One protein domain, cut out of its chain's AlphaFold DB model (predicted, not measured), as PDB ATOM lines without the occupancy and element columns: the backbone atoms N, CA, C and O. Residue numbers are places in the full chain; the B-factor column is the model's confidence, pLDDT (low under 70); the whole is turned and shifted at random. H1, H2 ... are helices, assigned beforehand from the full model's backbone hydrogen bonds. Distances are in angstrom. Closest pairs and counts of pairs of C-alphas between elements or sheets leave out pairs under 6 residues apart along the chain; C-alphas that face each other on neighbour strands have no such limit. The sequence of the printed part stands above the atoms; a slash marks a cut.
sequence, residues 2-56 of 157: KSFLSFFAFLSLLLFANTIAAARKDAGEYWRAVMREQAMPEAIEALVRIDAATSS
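Overview. This is residues 2 to 56 of the 157 residues of an uncharacterized protein of Theobroma cacao (UniProt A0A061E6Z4). A long helical arm, H1, leads into a loose hook, in which the short helix H2 turns off beyond the arm's end and the chain folds back through residues 35 to 41 into H3. Residues 2 to 26 stick out at one end, and residues 49 to 56, mostly in H3, stick out too. The printed part has 55 residues with three named helices, in the order H1, H2, H3, and no named strand; the class is all helix. The whole is extended, with a radius of gyration of the C-alphas of 17.1 A, and its flat outline spans 53 by 29 by 8 A.

Arrangement. H1, residues 2 to 23, is apart from H2, residues 27 to 34, although a tight link of 3 residues joins them. H1 is also apart from H3, residues 42 to 54. H2 and H3 are close but not clearly touching; their closest C-alphas, those of Ala 27 and Val 48, are 7.8 A apart. These two helices run opposite ways at a steep tilt of 43 degrees. In H2 every O i to N i+4 pair is within hydrogen-bond range; in H1 17 of 18 are, and in H3 8 of 9.

Along the chain. H1 begins at C-alpha 2, (-39.194, 14.580, -48.086), and measures 32.3 A from first to last C-alpha. H2 begins at C-alpha 27, (-16.001, 46.306, -36.025), and measures 10.5 A. H3 measures 18.5 A and ends at C-alpha 54, (-30.115, 51.845, -29.720).

Size, cuts and confidence. The two C-alphas farthest apart, those of Lys 2 and Glu 42, are 53.4 A apart. The printed part has no cut, and the link from H2 to H3, 7 residues, is short. The mean pLDDT of the printed part is 73.7; residues 2 to 3, 18 to 26 and 48 to 56 are under 70, where the model's confidence is low.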
ATOM      1  N   LYS A   2     -38.704  13.313 -48.684       59.72
ATOM      2  CA  LYS A   2     -39.194  14.580 -48.086       59.72
ATOM      3  C   LYS A   2     -38.407  15.087 -46.857       59.72
ATOM      4  O   LYS A   2     -38.259  16.286 -46.681       59.72
ATOM      5  N   SER A   3     -37.872  14.183 -46.032       68.12
ATOM      6  CA  SER A   3     -37.134  14.541 -44.807       68.12
ATOM      7  C   SER A   3     -35.748  15.146 -45.077       68.12
ATOM      8  O   SER A   3     -35.308  16.009 -44.325       68.12
ATOM      9  N   PHE A   4     -35.098  14.783 -46.189       74.94
ATOM     10  CA  PHE A   4     -33.782  15.325 -46.539       74.94
ATOM     11  C   PHE A   4     -33.859  16.799 -46.939       74.94
ATOM     12  O   PHE A   4     -33.015  17.578 -46.520       74.94
ATOM     13  N   LEU A   5     -34.909  17.206 -47.666       76.94
ATOM     14  CA  LEU A   5     -35.125  18.616 -48.014       76.94
ATOM     15  C   LEU A   5     -35.270  19.495 -46.764       76.94
ATOM     16  O   LEU A   5     -34.700  20.579 -46.701       76.94
ATOM     17  N   SER A   6     -35.997  18.998 -45.761       80.38
ATOM     18  CA  SER A   6     -36.160  19.675 -44.472       80.38
ATOM     19  C   SER A   6     -34.820  19.815 -43.747       80.38
ATOM     20  O   SER A   6     -34.464  20.905 -43.314       80.38
ATOM     21  N   PHE A   7     -34.014  18.749 -43.708       83.00
ATOM     22  CA  PHE A   7     -32.681  18.785 -43.104       83.00
ATOM     23  C   PHE A   7     -31.754  19.818 -43.764       83.00
ATOM     24  O   PHE A   7     -31.109  20.587 -43.058       83.00
ATOM     25  N   PHE A   8     -31.731  19.896 -45.100       84.44
ATOM     26  CA  PHE A   8     -30.957  20.920 -45.812       84.44
ATOM     27  C   PHE A   8     -31.475  22.339 -45.546       84.44
ATOM     28  O   PHE A   8     -30.668  23.252 -45.388       84.44
ATOM     29  N   ALA A   9     -32.792  22.530 -45.438       87.31
ATOM     30  CA  ALA A   9     -33.373  23.824 -45.086       87.31
ATOM     31  C   ALA A   9     -32.974  24.264 -43.665       87.31
ATOM     32  O   ALA A   9     -32.538  25.398 -43.469       87.31
ATOM     33  N   PHE A  10     -33.039  23.357 -42.686       86.69
ATOM     34  CA  PHE A  10     -32.588  23.626 -41.318       86.69
ATOM     35  C   PHE A  10     -31.078  23.870 -41.239       86.69
ATOM     36  O   PHE A  10     -30.649  24.798 -40.557       86.69
ATOM     37  N   LEU A  11     -30.269  23.097 -41.967       86.75
ATOM     38  CA  LEU A  11     -28.820  23.292 -42.033       86.75
ATOM     39  C   LEU A  11     -28.463  24.648 -42.660       86.75
ATOM     40  O   LEU A  11     -27.596  25.350 -42.145       86.75
ATOM     41  N   SER A  12     -29.166  25.051 -43.723       86.69
ATOM     42  CA  SER A  12     -28.996  26.366 -44.349       86.69
ATOM     43  C   SER A  12     -29.355  27.502 -43.390       86.69
ATOM     44  O   SER A  12     -28.640  28.501 -43.336       86.69
ATOM     45  N   LEU A  13     -30.428  27.351 -42.607       86.56
ATOM     46  CA  LEU A  13     -30.827  28.329 -41.593       86.56
ATOM     47  C   LEU A  13     -29.784  28.430 -40.466       86.56
ATOM     48  O   LEU A  13     -29.448  29.529 -40.032       86.56
ATOM     49  N   LEU A  14     -29.247  27.291 -40.018       84.38
ATOM     50  CA  LEU A  14     -28.237  27.223 -38.960       84.38
ATOM     51  C   LEU A  14     -26.916  27.882 -39.394       84.38
ATOM     52  O   LEU A  14     -26.314  28.638 -38.631       84.38
ATOM     53  N   LEU A  15     -26.488  27.636 -40.638       81.81
ATOM     54  CA  LEU A  15     -25.321  28.294 -41.228       81.81
ATOM     55  C   LEU A  15     -25.551  29.803 -41.363       81.81
ATOM     56  O   LEU A  15     -24.694  30.584 -40.956       81.81
ATOM     57  N   PHE A  16     -26.724  30.224 -41.842       76.62
ATOM     58  CA  PHE A  16     -27.070  31.641 -41.966       76.62
ATOM     59  C   PHE A  16     -27.061  32.363 -40.606       76.62
ATOM     60  O   PHE A  16     -26.435  33.415 -40.468       76.62
ATOM     61  N   ALA A  17     -27.647  31.767 -39.565       72.06
ATOM     62  CA  ALA A  17     -27.643  32.331 -38.214       72.06
ATOM     63  C   ALA A  17     -26.221  32.484 -37.636       72.06
ATOM     64  O   ALA A  17     -25.894  33.529 -37.069       72.06
ATOM     65  N   ASN A  18     -25.350  31.490 -37.836       67.19
ATOM     66  CA  ASN A  18     -23.957  31.559 -37.386       67.19
ATOM     67  C   ASN A  18     -23.138  32.601 -38.163       67.19
ATOM     68  O   ASN A  18     -22.317  33.297 -37.564       67.19
ATOM     69  N   THR A  19     -23.384  32.768 -39.468       63.47
ATOM     70  CA  THR A  19     -22.713  33.817 -40.258       63.47
ATOM     71  C   THR A  19     -23.109  35.223 -39.811       63.47
ATOM     72  O   THR A  19     -22.245  36.089 -39.711       63.47
ATOM     73  N   ILE A  20     -24.378  35.454 -39.451       60.03
ATOM     74  CA  ILE A  20     -24.832  36.758 -38.940       60.03
ATOM     75  C   ILE A  20     -24.236  37.045 -37.557       60.03
ATOM     76  O   ILE A  20     -23.829  38.175 -37.286       60.03
ATOM     77  N   ALA A  21     -24.142  36.028 -36.696       57.81
ATOM     78  CA  ALA A  21     -23.534  36.163 -35.374       57.81
ATOM     79  C   ALA A  21     -22.023  36.462 -35.431       57.81
ATOM     80  O   ALA A  21     -21.494  37.070 -34.500       57.81
ATOM     81  N   ALA A  22     -21.341  36.053 -36.506       55.19
ATOM     82  CA  ALA A  22     -19.923  36.324 -36.741       55.19
ATOM     83  C   ALA A  22     -19.674  37.655 -37.480       55.19
ATOM     84  O   ALA A  22     -18.712  38.348 -37.172       55.19
ATOM     85  N   ALA A  23     -20.555  38.061 -38.402       54.19
ATOM     86  CA  ALA A  23     -20.324  39.209 -39.288       54.19
ATOM     87  C   ALA A  23     -20.381  40.592 -38.612       54.19
ATOM     88  O   ALA A  23     -19.961  41.575 -39.214       54.19
ATOM     89  N   ARG A  24     -20.919  40.702 -37.390       53.03
ATOM     90  CA  ARG A  24     -21.057  41.996 -36.689       53.03
ATOM     91  C   ARG A  24     -20.341  42.084 -35.349       53.03
ATOM     92  O   ARG A  24     -20.501  43.086 -34.657       53.03
ATOM     93  N   LYS A  25     -19.605  41.050 -34.939       58.94
ATOM     94  CA  LYS A  25     -18.980  41.069 -33.612       58.94
ATOM     95  C   LYS A  25     -17.716  41.905 -33.547       58.94
ATOM     96  O   LYS A  25     -17.400  42.363 -32.456       58.94
ATOM     97  N   ASP A  26     -17.055  42.146 -34.677       68.12
ATOM     98  CA  ASP A  26     -15.755  42.794 -34.638       68.12
ATOM     99  C   ASP A  26     -15.583  43.928 -35.649       68.12
ATOM    100  O   ASP A  26     -14.864  43.847 -36.646       68.12
ATOM    101  N   ALA A  27     -16.263  45.037 -35.357       71.25
ATOM    102  CA  ALA A  27     -16.001  46.306 -36.025       71.25
ATOM    103  C   ALA A  27     -14.529  46.744 -35.866       71.25
ATOM    104  O   ALA A  27     -14.007  47.439 -36.736       71.25
ATOM    105  N   GLY A  28     -13.850  46.312 -34.794       79.19
ATOM    106  CA  GLY A  28     -12.451  46.629 -34.529       79.19
ATOM    107  C   GLY A  28     -11.487  45.874 -35.444       79.19
ATOM    108  O   GLY A  28     -10.619  46.494 -36.051       79.19
ATOM    109  N   GLU A  29     -11.651  44.561 -35.588       78.75
ATOM    110  CA  GLU A  29     -10.873  43.726 -36.511       78.75
ATOM    111  C   GLU A  29     -11.105  44.134 -37.964       78.75
ATOM    112  O   GLU A  29     -10.144  44.260 -38.723       78.75
ATOM    113  N   TYR A  30     -12.356  44.415 -38.347       81.88
ATOM    114  CA  TYR A  30     -12.653  44.937 -39.682       81.88
ATOM    115  C   TYR A  30     -11.931  46.266 -39.934       81.88
ATOM    116  O   TYR A  30     -11.278  46.434 -40.966       81.88
ATOM    117  N   TRP A  31     -12.001  47.194 -38.976       83.81
ATOM    118  CA  TRP A  31     -11.312  48.475 -39.088       83.81
ATOM    119  C   TRP A  31      -9.801  48.292 -39.218       83.81
ATOM    120  O   TRP A  31      -9.199  48.878 -40.113       83.81
ATOM    121  N   ARG A  32      -9.188  47.431 -38.397       83.50
ATOM    122  CA  ARG A  32      -7.750  47.126 -38.482       83.50
ATOM    123  C   ARG A  32      -7.366  46.536 -39.835       83.50
ATOM    124  O   ARG A  32      -6.378  46.976 -40.419       83.50
ATOM    125  N   ALA A  33      -8.156  45.609 -40.372       85.69
ATOM    126  CA  ALA A  33      -7.893  45.016 -41.681       85.69
ATOM    127  C   ALA A  33      -7.943  46.060 -42.814       85.69
ATOM    128  O   ALA A  33      -7.078  46.072 -43.690       85.69
ATOM    129  N   VAL A  34      -8.923  46.971 -42.783       85.06
ATOM    130  CA  VAL A  34      -9.091  48.024 -43.802       85.06
ATOM    131  C   VAL A  34      -8.058  49.142 -43.644       85.06
ATOM    132  O   VAL A  34      -7.521  49.644 -44.633       85.06
ATOM    133  N   MET A  35      -7.737  49.507 -42.403       86.25
ATOM    134  CA  MET A  35      -6.885  50.649 -42.064       86.25
ATOM    135  C   MET A  35      -5.435  50.262 -41.770       86.25
ATOM    136  O   MET A  35      -4.690  51.061 -41.206       86.25
ATOM    137  N   ARG A  36      -5.007  49.062 -42.183       86.69
ATOM    138  CA  ARG A  36      -3.622  48.578 -42.040       86.69
ATOM    139  C   ARG A  36      -3.131  48.631 -40.586       86.69
ATOM    140  O   ARG A  36      -2.118  49.258 -40.294       86.69
ATOM    141  N   GLU A  37      -3.869  47.988 -39.686       85.88
ATOM    142  CA  GLU A  37      -3.574  47.880 -38.246       85.88
ATOM    143  C   GLU A  37      -3.607  49.205 -37.467       85.88
ATOM    144  O   GLU A  37      -3.201  49.262 -36.305       85.88
ATOM    145  N   GLN A  38      -4.124  50.286 -38.060       85.81
ATOM    146  CA  GLN A  38      -4.354  51.519 -37.312       85.81
ATOM    147  C   GLN A  38      -5.487  51.350 -36.296       85.81
ATOM    148  O   GLN A  38      -6.516  50.720 -36.564       85.81
ATOM    149  N   ALA A  39      -5.303  51.955 -35.119       84.75
ATOM    150  CA  ALA A  39      -6.332  52.011 -34.094       84.75
ATOM    151  C   ALA A  39      -7.541  52.821 -34.587       84.75
ATOM    152  O   ALA A  39      -7.395  53.847 -35.255       84.75
ATOM    153  N   MET A  40      -8.745  52.354 -34.255       85.44
ATOM    154  CA  MET A  40      -9.969  53.085 -34.568       85.44
ATOM    155  C   MET A  40     -10.056  54.348 -33.705       85.44
ATOM    156  O   MET A  40      -9.820  54.259 -32.500       85.44
ATOM    157  N   PRO A  41     -10.363  55.521 -34.283       84.00
ATOM    158  CA  PRO A  41     -10.459  56.751 -33.509       84.00
ATOM    159  C   PRO A  41     -11.678  56.726 -32.574       84.00
ATOM    160  O   PRO A  41     -12.751  56.239 -32.937       84.00
ATOM    161  N   GLU A  42     -11.519  57.321 -31.392       79.88
ATOM    162  CA  GLU A  42     -12.492  57.315 -30.285       79.88
ATOM    163  C   GLU A  42     -13.887  57.824 -30.692       79.88
ATOM    164  O   GLU A  42     -14.904  57.261 -30.293       79.88
ATOM    165  N   ALA A  43     -13.950  58.834 -31.566       77.12
ATOM    166  CA  ALA A  43     -15.210  59.378 -32.072       77.12
ATOM    167  C   ALA A  43     -16.040  58.340 -32.852       77.12
ATOM    168  O   ALA A  43     -17.261  58.295 -32.723       77.12
ATOM    169  N   ILE A  44     -15.381  57.477 -33.636       79.69
ATOM    170  CA  ILE A  44     -16.042  56.400 -34.389       79.69
ATOM    171  C   ILE A  44     -16.408  55.248 -33.446       79.69
ATOM    172  O   ILE A  44     -17.452  54.618 -33.603       79.69
ATOM    173  N   GLU A  45     -15.596  55.005 -32.417       77.38
ATOM    174  CA  GLU A  45     -15.879  53.982 -31.407       77.38
ATOM    175  C   GLU A  45     -17.134  54.299 -30.597       77.38
ATOM    176  O   GLU A  45     -17.957  53.411 -30.353       77.38
ATOM    177  N   ALA A  46     -17.326  55.569 -30.239       72.81
ATOM    178  CA  ALA A  46     -18.535  56.029 -29.570       72.81
ATOM    179  C   ALA A  46     -19.795  55.753 -30.412       72.81
ATOM    180  O   ALA A  46     -20.777  55.234 -29.881       72.81
ATOM    181  N   LEU A  47     -19.749  56.008 -31.725       72.06
ATOM    182  CA  LEU A  47     -20.854  55.742 -32.658       72.06
ATOM    183  C   LEU A  47     -21.220  54.250 -32.722       72.06
ATOM    184  O   LEU A  47     -22.389  53.897 -32.567       72.06
ATOM    185  N   VAL A  48     -20.226  53.364 -32.841       69.94
ATOM    186  CA  VAL A  48     -20.452  51.906 -32.886       69.94
ATOM    187  C   VAL A  48     -21.117  51.395 -31.597       69.94
ATOM    188  O   VAL A  48     -21.980  50.514 -31.639       69.94
ATOM    189  N   ARG A  49     -20.762  51.963 -30.436       68.25
ATOM    190  CA  ARG A  49     -21.382  51.621 -29.142       68.25
ATOM    191  C   ARG A  49     -22.822  52.143 -29.025       68.25
ATOM    192  O   ARG A  49     -23.668  51.457 -28.448       68.25
ATOM    193  N   ILE A  50     -23.111  53.325 -29.573       66.31
ATOM    194  CA  ILE A  50     -24.458  53.918 -29.586       66.31
ATOM    195  C   ILE A  50     -25.411  53.082 -30.448       66.31
ATOM    196  O   ILE A  50     -26.532  52.804 -30.015       66.31
ATOM    197  N   ASP A  51     -24.968  52.614 -31.613       58.78
ATOM    198  CA  ASP A  51     -25.777  51.759 -32.491       58.78
ATOM    199  C   ASP A  51     -26.123  50.416 -31.827       58.78
ATOM    200  O   ASP A  51     -27.252  49.933 -31.933       58.78
ATOM    201  N   ALA A  52     -25.195  49.833 -31.061       59.56
ATOM    202  CA  ALA A  52     -25.457  48.612 -30.296       59.56
ATOM    203  C   ALA A  52     -26.490  48.828 -29.171       59.56
ATOM    204  O   ALA A  52     -27.343  47.970 -28.934       59.56
ATOM    205  N   ALA A  53     -26.448  49.980 -28.497       55.03
ATOM    206  CA  ALA A  53     -27.391  50.319 -27.431       55.03
ATOM    207  C   ALA A  53     -28.790  50.669 -27.973       55.03
ATOM    208  O   ALA A  53     -29.802  50.223 -27.422       55.03
ATOM    209  N   THR A  54     -28.859  51.419 -29.075       53.47
ATOM    210  CA  THR A  54     -30.115  51.845 -29.720       53.47
ATOM    211  C   THR A  54     -30.782  50.723 -30.516       53.47
ATOM    212  O   THR A  54     -32.008  50.679 -30.593       53.47
ATOM    213  N   SER A  55     -30.016  49.742 -31.001       52.50
ATOM    214  CA  SER A  55     -30.532  48.523 -31.641       52.50
ATOM    215  C   SER A  55     -31.345  47.615 -30.702       52.50
ATOM    216  O   SER A  55     -31.993  46.688 -31.191       52.50
ATOM    217  N   SER A  56     -31.307  47.826 -29.380       50.75
ATOM    218  CA  SER A  56     -31.985  46.964 -28.396       50.75
ATOM    219  C   SER A  56     -33.359  47.463 -27.933       50.75
ATOM    220  O   SER A  56     -34.024  46.764 -27.169       50.75
TER     221      SER A  56